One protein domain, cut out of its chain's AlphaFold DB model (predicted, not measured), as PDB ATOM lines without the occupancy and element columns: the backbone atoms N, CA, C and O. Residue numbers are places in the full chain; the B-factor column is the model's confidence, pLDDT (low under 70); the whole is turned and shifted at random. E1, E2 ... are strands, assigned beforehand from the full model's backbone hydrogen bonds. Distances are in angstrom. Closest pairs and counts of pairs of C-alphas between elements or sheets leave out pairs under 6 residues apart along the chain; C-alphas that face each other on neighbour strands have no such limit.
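Overview. This is residues 29 to 79 of the 196 residues of an uncharacterized protein of Moniliophthora perniciosa (strain FA553 / isolate CP02) (UniProt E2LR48). This domain has little regular structure: a small two-stranded hairpin, E1 and E2, stands at one end, and a long stretch with no named element, residues 46 to 79, swings away from it in a wide loop and folds back towards it. The printed part has 51 residues, with no named helix and two named strands, E1 then E2, in one antiparallel sheet. The class is all strand, with only 10 residues in named elements. The whole is loose, with a radius of gyration of the C-alphas of 12.8 A and spans of 34 by 24 by 15 A.

Along the chain. E1 is residues 32 to 36, 13.4 A long, from C-alpha 32 at (133.522, 66.222, 20.043). E2 is residues 41 to 45, 13.0 A long, ending at C-alpha 45 at (129.422, 69.250, 21.872).

Arrangement. E1 and E2 form a hairpin, antiparallel at 163 degrees, with a tight link of 4 residues. C-alphas 33 and 44 face each other at 4.1 A. N 34 and O 43, 2.9 A apart, and N 45 and O 32, 2.8 A apart, are within hydrogen-bond range.

Size, cuts and confidence. The two farthest C-alphas, of Glu 37 and Arg 65, are 35.0 A apart. The printed part has no cut. Its mean pLDDT is 70.4; 24 residues are under 70, among them 52 to 57 and 71 to 79.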
ATOM      1  N   LYS A  29     133.452  75.860  18.477       62.56
ATOM      2  CA  LYS A  29     134.570  74.916  18.624       62.56
ATOM      3  C   LYS A  29     134.097  73.709  19.424       62.56
ATOM      4  O   LYS A  29     134.333  73.625  20.627       62.56
ATOM      5  N   GLY A  30     133.411  72.794  18.739       64.56
ATOM      6  CA  GLY A  30     133.046  71.498  19.305       64.56
ATOM      7  C   GLY A  30     134.292  70.745  19.777       64.56
ATOM      8  O   GLY A  30     135.287  70.683  19.058       64.56
ATOM      9  N   HIS A  31     134.247  70.208  20.995       78.12
ATOM     10  CA  HIS A  31     135.272  69.311  21.520       78.12
ATOM     11  C   HIS A  31     135.140  67.917  20.897       78.12
ATOM     12  O   HIS A  31     136.134  67.301  20.527       78.12
ATOM     13  N   VAL A  32     133.895  67.476  20.703       82.62
ATOM     14  CA  VAL A  32     133.522  66.222  20.043       82.62
ATOM     15  C   VAL A  32     132.343  66.470  19.100       82.62
ATOM     16  O   VAL A  32     131.561  67.403  19.304       82.62
ATOM     17  N   GLY A  33     132.199  65.649  18.060       81.38
ATOM     18  CA  GLY A  33     131.056  65.704  17.154       81.38
ATOM     19  C   GLY A  33     130.822  64.395  16.406       81.38
ATOM     20  O   GLY A  33     131.728  63.574  16.283       81.38
ATOM     21  N   THR A  34     129.596  64.195  15.930       79.94
ATOM     22  CA  THR A  34     129.190  63.015  15.158       79.94
ATOM     23  C   THR A  34     128.090  63.359  14.156       79.94
ATOM     24  O   THR A  34     127.347  64.327  14.340       79.94
ATOM     25  N   VAL A  35     127.976  62.557  13.098       77.88
ATOM     26  CA  VAL A  35     126.894  62.648  12.113       77.88
ATOM     27  C   VAL A  35     125.881  61.546  12.397       77.88
ATOM     28  O   VAL A  35     126.205  60.361  12.366       77.88
ATOM     29  N   LEU A  36     124.637  61.936  12.657       69.44
ATOM     30  CA  LEU A  36     123.510  61.022  12.813       69.44
ATOM     31  C   LEU A  36     122.845  60.830  11.448       69.44
ATOM     32  O   LEU A  36     121.894  61.537  11.116       69.44
ATOM     33  N   GLU A  37     123.361  59.900  10.640       70.12
ATOM     34  CA  GLU A  37     122.930  59.711   9.242       70.12
ATOM     35  C   GLU A  37     121.420  59.487   9.088       70.12
ATOM     36  O   GLU A  37     120.797  60.096   8.217       70.12
ATOM     37  N   SER A  38     120.805  58.689   9.969       59.22
ATOM     38  CA  SER A  38     119.360  58.412   9.946       59.22
ATOM     39  C   SER A  38     118.497  59.663  10.144       59.22
ATOM     40  O   SER A  38     117.356  59.702   9.688       59.22
ATOM     41  N   LEU A  39     119.048  60.690  10.794       58.28
ATOM     42  CA  LEU A  39     118.381  61.958  11.087       58.28
ATOM     43  C   LEU A  39     118.900  63.111  10.225       58.28
ATOM     44  O   LEU A  39     118.330  64.197  10.264       58.28
ATOM     45  N   LYS A  40     119.974  62.891   9.454       66.81
ATOM     46  CA  LYS A  40     120.693  63.921   8.689       66.81
ATOM     47  C   LYS A  40     121.136  65.108   9.557       66.81
ATOM     48  O   LYS A  40     121.075  66.256   9.123       66.81
ATOM     49  N   LEU A  41     121.581  64.832  10.786       63.59
ATOM     50  CA  LEU A  41     122.032  65.850  11.740       63.59
ATOM     51  C   LEU A  41     123.539  65.760  11.978       63.59
ATOM     52  O   LEU A  41     124.072  64.672  12.193       63.59
ATOM     53  N   LEU A  42     124.210  66.913  12.010       72.00
ATOM     54  CA  LEU A  42     125.541  67.059  12.595       72.00
ATOM     55  C   LEU A  42     125.369  67.514  14.045       72.00
ATOM     56  O   LEU A  42     124.802  68.576  14.296       72.00
ATOM     57  N   VAL A  43     125.870  66.725  14.990       70.00
ATOM     58  CA  VAL A  43     125.834  67.059  16.414       70.00
ATOM     59  C   VAL A  43     127.250  67.347  16.881       70.00
ATOM     60  O   VAL A  43     128.152  66.542  16.667       70.00
ATOM     61  N   ILE A  44     127.441  68.491  17.531       74.81
ATOM     62  CA  ILE A  44     128.711  68.909  18.125       74.81
ATOM     63  C   ILE A  44     128.490  69.257  19.595       74.81
ATOM     64  O   ILE A  44     127.479  69.860  19.946       74.81
ATOM     65  N   SER A  45     129.434  68.886  20.456       72.81
ATOM     66  CA  SER A  45     129.422  69.250  21.872       72.81
ATOM     67  C   SER A  45     130.703  70.008  22.224       72.81
ATOM     68  O   SER A  45     131.796  69.464  22.054       72.81
ATOM     69  N   PRO A  46     130.620  71.265  22.695       72.69
ATOM     70  CA  PRO A  46     131.796  72.044  23.088       72.69
ATOM     71  C   PRO A  46     132.294  71.695  24.499       72.69
ATOM     72  O   PRO A  46     133.427  72.018  24.859       72.69
ATOM     73  N   ASN A  47     131.452  71.075  25.328       73.69
ATOM     74  CA  ASN A  47     131.663  70.924  26.765       73.69
ATOM     75  C   ASN A  47     131.672  69.474  27.269       73.69
ATOM     76  O   ASN A  47     132.040  69.289  28.425       73.69
ATOM     77  N   GLN A  48     131.329  68.490  26.435       75.81
ATOM     78  CA  GLN A  48     131.373  67.062  26.770       75.81
ATOM     79  C   GLN A  48     132.426  66.333  25.932       75.81
ATOM     80  O   GLN A  48     132.747  66.771  24.829       75.81
ATOM     81  N   ASP A  49     132.897  65.194  26.438       82.69
ATOM     82  CA  ASP A  49     133.888  64.338  25.765       82.69
ATOM     83  C   ASP A  49     133.231  63.279  24.858       82.69
ATOM     84  O   ASP A  49     133.902  62.548  24.134       82.69
ATOM     85  N   PHE A  50     131.899  63.204  24.866       77.62
ATOM     86  CA  PHE A  50     131.102  62.293  24.048       77.62
ATOM     87  C   PHE A  50     129.802  62.962  23.569       77.62
ATOM     88  O   PHE A  50     129.366  63.985  24.106       77.62
ATOM     89  N   VAL A  51     129.172  62.373  22.548       73.38
ATOM     90  CA  VAL A  51     127.844  62.766  22.050       73.38
ATOM     91  C   VAL A  51     126.857  61.642  22.345       73.38
ATOM     92  O   VAL A  51     127.069  60.511  21.912       73.38
ATOM     93  N   PHE A  52     125.772  61.947  23.058       67.50
ATOM     94  CA  PHE A  52     124.679  60.996  23.245       67.50
ATOM     95  C   PHE A  52     123.891  60.822  21.945       67.50
ATOM     96  O   PHE A  52     123.536  61.799  21.284       67.50
ATOM     97  N   LEU A  53     123.588  59.572  21.595       65.38
ATOM     98  CA  LEU A  53     122.630  59.286  20.535       65.38
ATOM     99  C   LEU A  53     121.215  59.553  21.066       65.38
ATOM    100  O   LEU A  53     120.888  59.078  22.156       65.38
ATOM    101  N   PRO A  54     120.361  60.280  20.325       67.00
ATOM    102  CA  PRO A  54     118.975  60.443  20.722       67.00
ATOM    103  C   PRO A  54     118.277  59.082  20.682       67.00
ATOM    104  O   PRO A  54     118.402  58.328  19.714       67.00
ATOM    105  N   THR A  55     117.513  58.775  21.726       63.97
ATOM    106  CA  THR A  55     116.657  57.587  21.723       63.97
ATOM    107  C   THR A  55     115.475  57.845  20.790       63.97
ATOM    108  O   THR A  55     114.670  58.738  21.038       63.97
ATOM    109  N   LEU A  56     115.374  57.085  19.698       64.44
ATOM    110  CA  LEU A  56     114.321  57.256  18.692       64.44
ATOM    111  C   LEU A  56     113.069  56.428  19.021       64.44
ATOM    112  O   LEU A  56     113.169  55.314  19.534       64.44
ATOM    113  N   GLY A  57     111.891  56.954  18.670       68.00
ATOM    114  CA  GLY A  57     110.599  56.268  18.791       68.00
ATOM    115  C   GLY A  57     109.627  56.925  19.775       68.00
ATOM    116  O   GLY A  57     109.891  57.990  20.324       68.00
ATOM    117  N   ILE A  58     108.468  56.289  19.984       72.19
ATOM    118  CA  ILE A  58     107.470  56.754  20.959       72.19
ATOM    119  C   ILE A  58     107.972  56.441  22.369       72.19
ATOM    120  O   ILE A  58     108.250  55.287  22.700       72.19
ATOM    121  N   ARG A  59     108.048  57.471  23.214       64.31
ATOM    122  CA  ARG A  59     108.505  57.370  24.602       64.31
ATOM    123  C   ARG A  59     107.366  57.723  25.550       64.31
ATOM    124  O   ARG A  59     106.666  58.713  25.351       64.31
ATOM    125  N   LYS A  60     107.179  56.909  26.591       74.62
ATOM    126  CA  LYS A  60     106.320  57.261  27.727       74.62
ATOM    127  C   LYS A  60     107.186  57.956  28.769       74.62
ATOM    128  O   LYS A  60     108.042  57.316  29.374       74.62
ATOM    129  N   VAL A  61     106.952  59.245  28.962       73.31
ATOM    130  CA  VAL A  61     107.666  60.072  29.940       73.31
ATOM    131  C   VAL A  61     106.753  60.408  31.113       73.31
ATOM    132  O   VAL A  61     105.532  60.428  30.973       73.31
ATOM    133  N   ARG A  62     107.344  60.676  32.279       76.56
ATOM    134  CA  ARG A  62     106.634  61.183  33.459       76.56
ATOM    135  C   ARG A  62     107.414  62.342  34.059       76.56
ATOM    136  O   ARG A  62     108.644  62.287  34.083       76.56
ATOM    137  N   MET A  63     106.705  63.348  34.559       77.56
ATOM    138  CA  MET A  63     107.329  64.441  35.300       77.56
ATOM    139  C   MET A  63     107.981  63.876  36.571       77.56
ATOM    140  O   MET A  63     107.364  63.107  37.314       77.56
ATOM    141  N   ARG A  64     109.263  64.187  36.774       79.00
ATOM    142  CA  ARG A  64     110.045  63.761  37.942       79.00
ATOM    143  C   ARG A  64     109.965  64.816  39.061       79.00
ATOM    144  O   ARG A  64     109.358  65.870  38.886       79.00
ATOM    145  N   ARG A  65     110.522  64.512  40.245       76.00
ATOM    146  CA  ARG A  65     110.442  65.377  41.453       76.00
ATOM    147  C   ARG A  65     111.144  66.730  41.297       76.00
ATOM    148  O   ARG A  65     110.846  67.664  42.022       76.00
ATOM    149  N   ASP A  66     112.080  66.792  40.371       73.44
ATOM    150  CA  ASP A  66     112.859  67.944  39.916       73.44
ATOM    151  C   ASP A  66     112.187  68.672  38.735       73.44
ATOM    152  O   ASP A  66     112.806  69.512  38.090       73.44
ATOM    153  N   PHE A  67     110.908  68.382  38.472       68.75
ATOM    154  CA  PHE A  67     110.061  69.057  37.481       68.75
ATOM    155  C   PHE A  67     110.534  68.948  36.025       68.75
ATOM    156  O   PHE A  67     110.079  69.708  35.175       68.75
ATOM    157  N   HIS A  68     111.380  67.965  35.716       75.56
ATOM    158  CA  HIS A  68     111.820  67.667  34.353       75.56
ATOM    159  C   HIS A  68     111.371  66.273  33.889       75.56
ATOM    160  O   HIS A  68     111.025  65.400  34.697       75.56
ATOM    161  N   PHE A  69     111.428  66.016  32.583       75.44
ATOM    162  CA  PHE A  69     111.081  64.709  31.999       75.44
ATOM    163  C   PHE A  69     112.245  63.699  31.983       75.44
ATOM    164  O   PHE A  69     112.117  62.596  31.451       75.44
ATOM    165  N   GLY A  70     113.361  64.014  32.647       80.56
ATOM    166  CA  GLY A  70     114.561  63.175  32.666       80.56
ATOM    167  C   GLY A  70     115.332  63.291  31.354       80.56
ATOM    168  O   GLY A  70     115.408  64.371  30.789       80.56
ATOM    169  N   GLU A  71     115.890  62.187  30.858       68.50
ATOM    170  CA  GLU A  71     116.657  62.164  29.597       68.50
ATOM    171  C   GLU A  71     115.827  62.565  28.370       68.50
ATOM    172  O   GLU A  71     116.374  63.023  27.374       68.50
ATOM    173  N   ASP A  72     114.506  62.410  28.455       68.25
ATOM    174  CA  ASP A  72     113.563  62.777  27.403       68.25
ATOM    175  C   ASP A  72     113.054  64.234  27.556       68.25
ATOM    176  O   ASP A  72     112.115  64.634  26.865       68.25
ATOM    177  N   ASP A  73     113.636  65.043  28.455       69.69
ATOM    178  CA  ASP A  73     113.286  66.462  28.577       69.69
ATOM    179  C   ASP A  73     113.795  67.258  27.365       69.69
ATOM    180  O   ASP A  73     115.011  67.322  27.155       69.69
ATOM    181  N   PRO A  74     112.907  67.900  26.577       59.28
ATOM    182  CA  PRO A  74     113.292  68.656  25.385       59.28
ATOM    183  C   PRO A  74     114.326  69.755  25.671       59.28
ATOM    184  O   PRO A  74     115.059  70.140  24.762       59.28
ATOM    185  N   LEU A  75     114.425  70.241  26.914       63.66
ATOM    186  CA  LEU A  75     115.404  71.248  27.326       63.66
ATOM    187  C   LEU A  75     116.842  70.711  27.414       63.66
ATOM    188  O   LEU A  75     117.779  71.508  27.417       63.66
ATOM    189  N   TYR A  76     117.030  69.390  27.480       61.56
ATOM    190  CA  TYR A  76     118.351  68.752  27.531       61.56
ATOM    191  C   TYR A  76     118.875  68.309  26.166       61.56
ATOM    192  O   TYR A  76     120.040  67.919  26.052       61.56
ATOM    193  N   PHE A  77     118.056  68.396  25.118       59.62
ATOM    194  CA  PHE A  77     118.511  68.101  23.766       59.62
ATOM    195  C   PHE A  77     119.309  69.275  23.191       59.62
ATOM    196  O   PHE A  77     119.048  70.435  23.528       59.62
ATOM    197  N   PRO A  78     120.274  69.004  22.293       56.69
ATOM    198  CA  PRO A  78     120.967  70.057  21.566       56.69
ATOM    199  C   PRO A  78     119.950  70.963  20.869       56.69
ATOM    200  O   PRO A  78     119.123  70.487  20.089       56.69
ATOM    201  N   GLN A  79     120.006  72.269  21.134       59.81
ATOM    202  CA  GLN A  79     119.189  73.213  20.382       59.81
ATOM    203  C   GLN A  79     119.638  73.219  18.921       59.81
ATOM    204  O   GLN A  79     120.833  73.269  18.624       59.81
TER     205      GLN A  79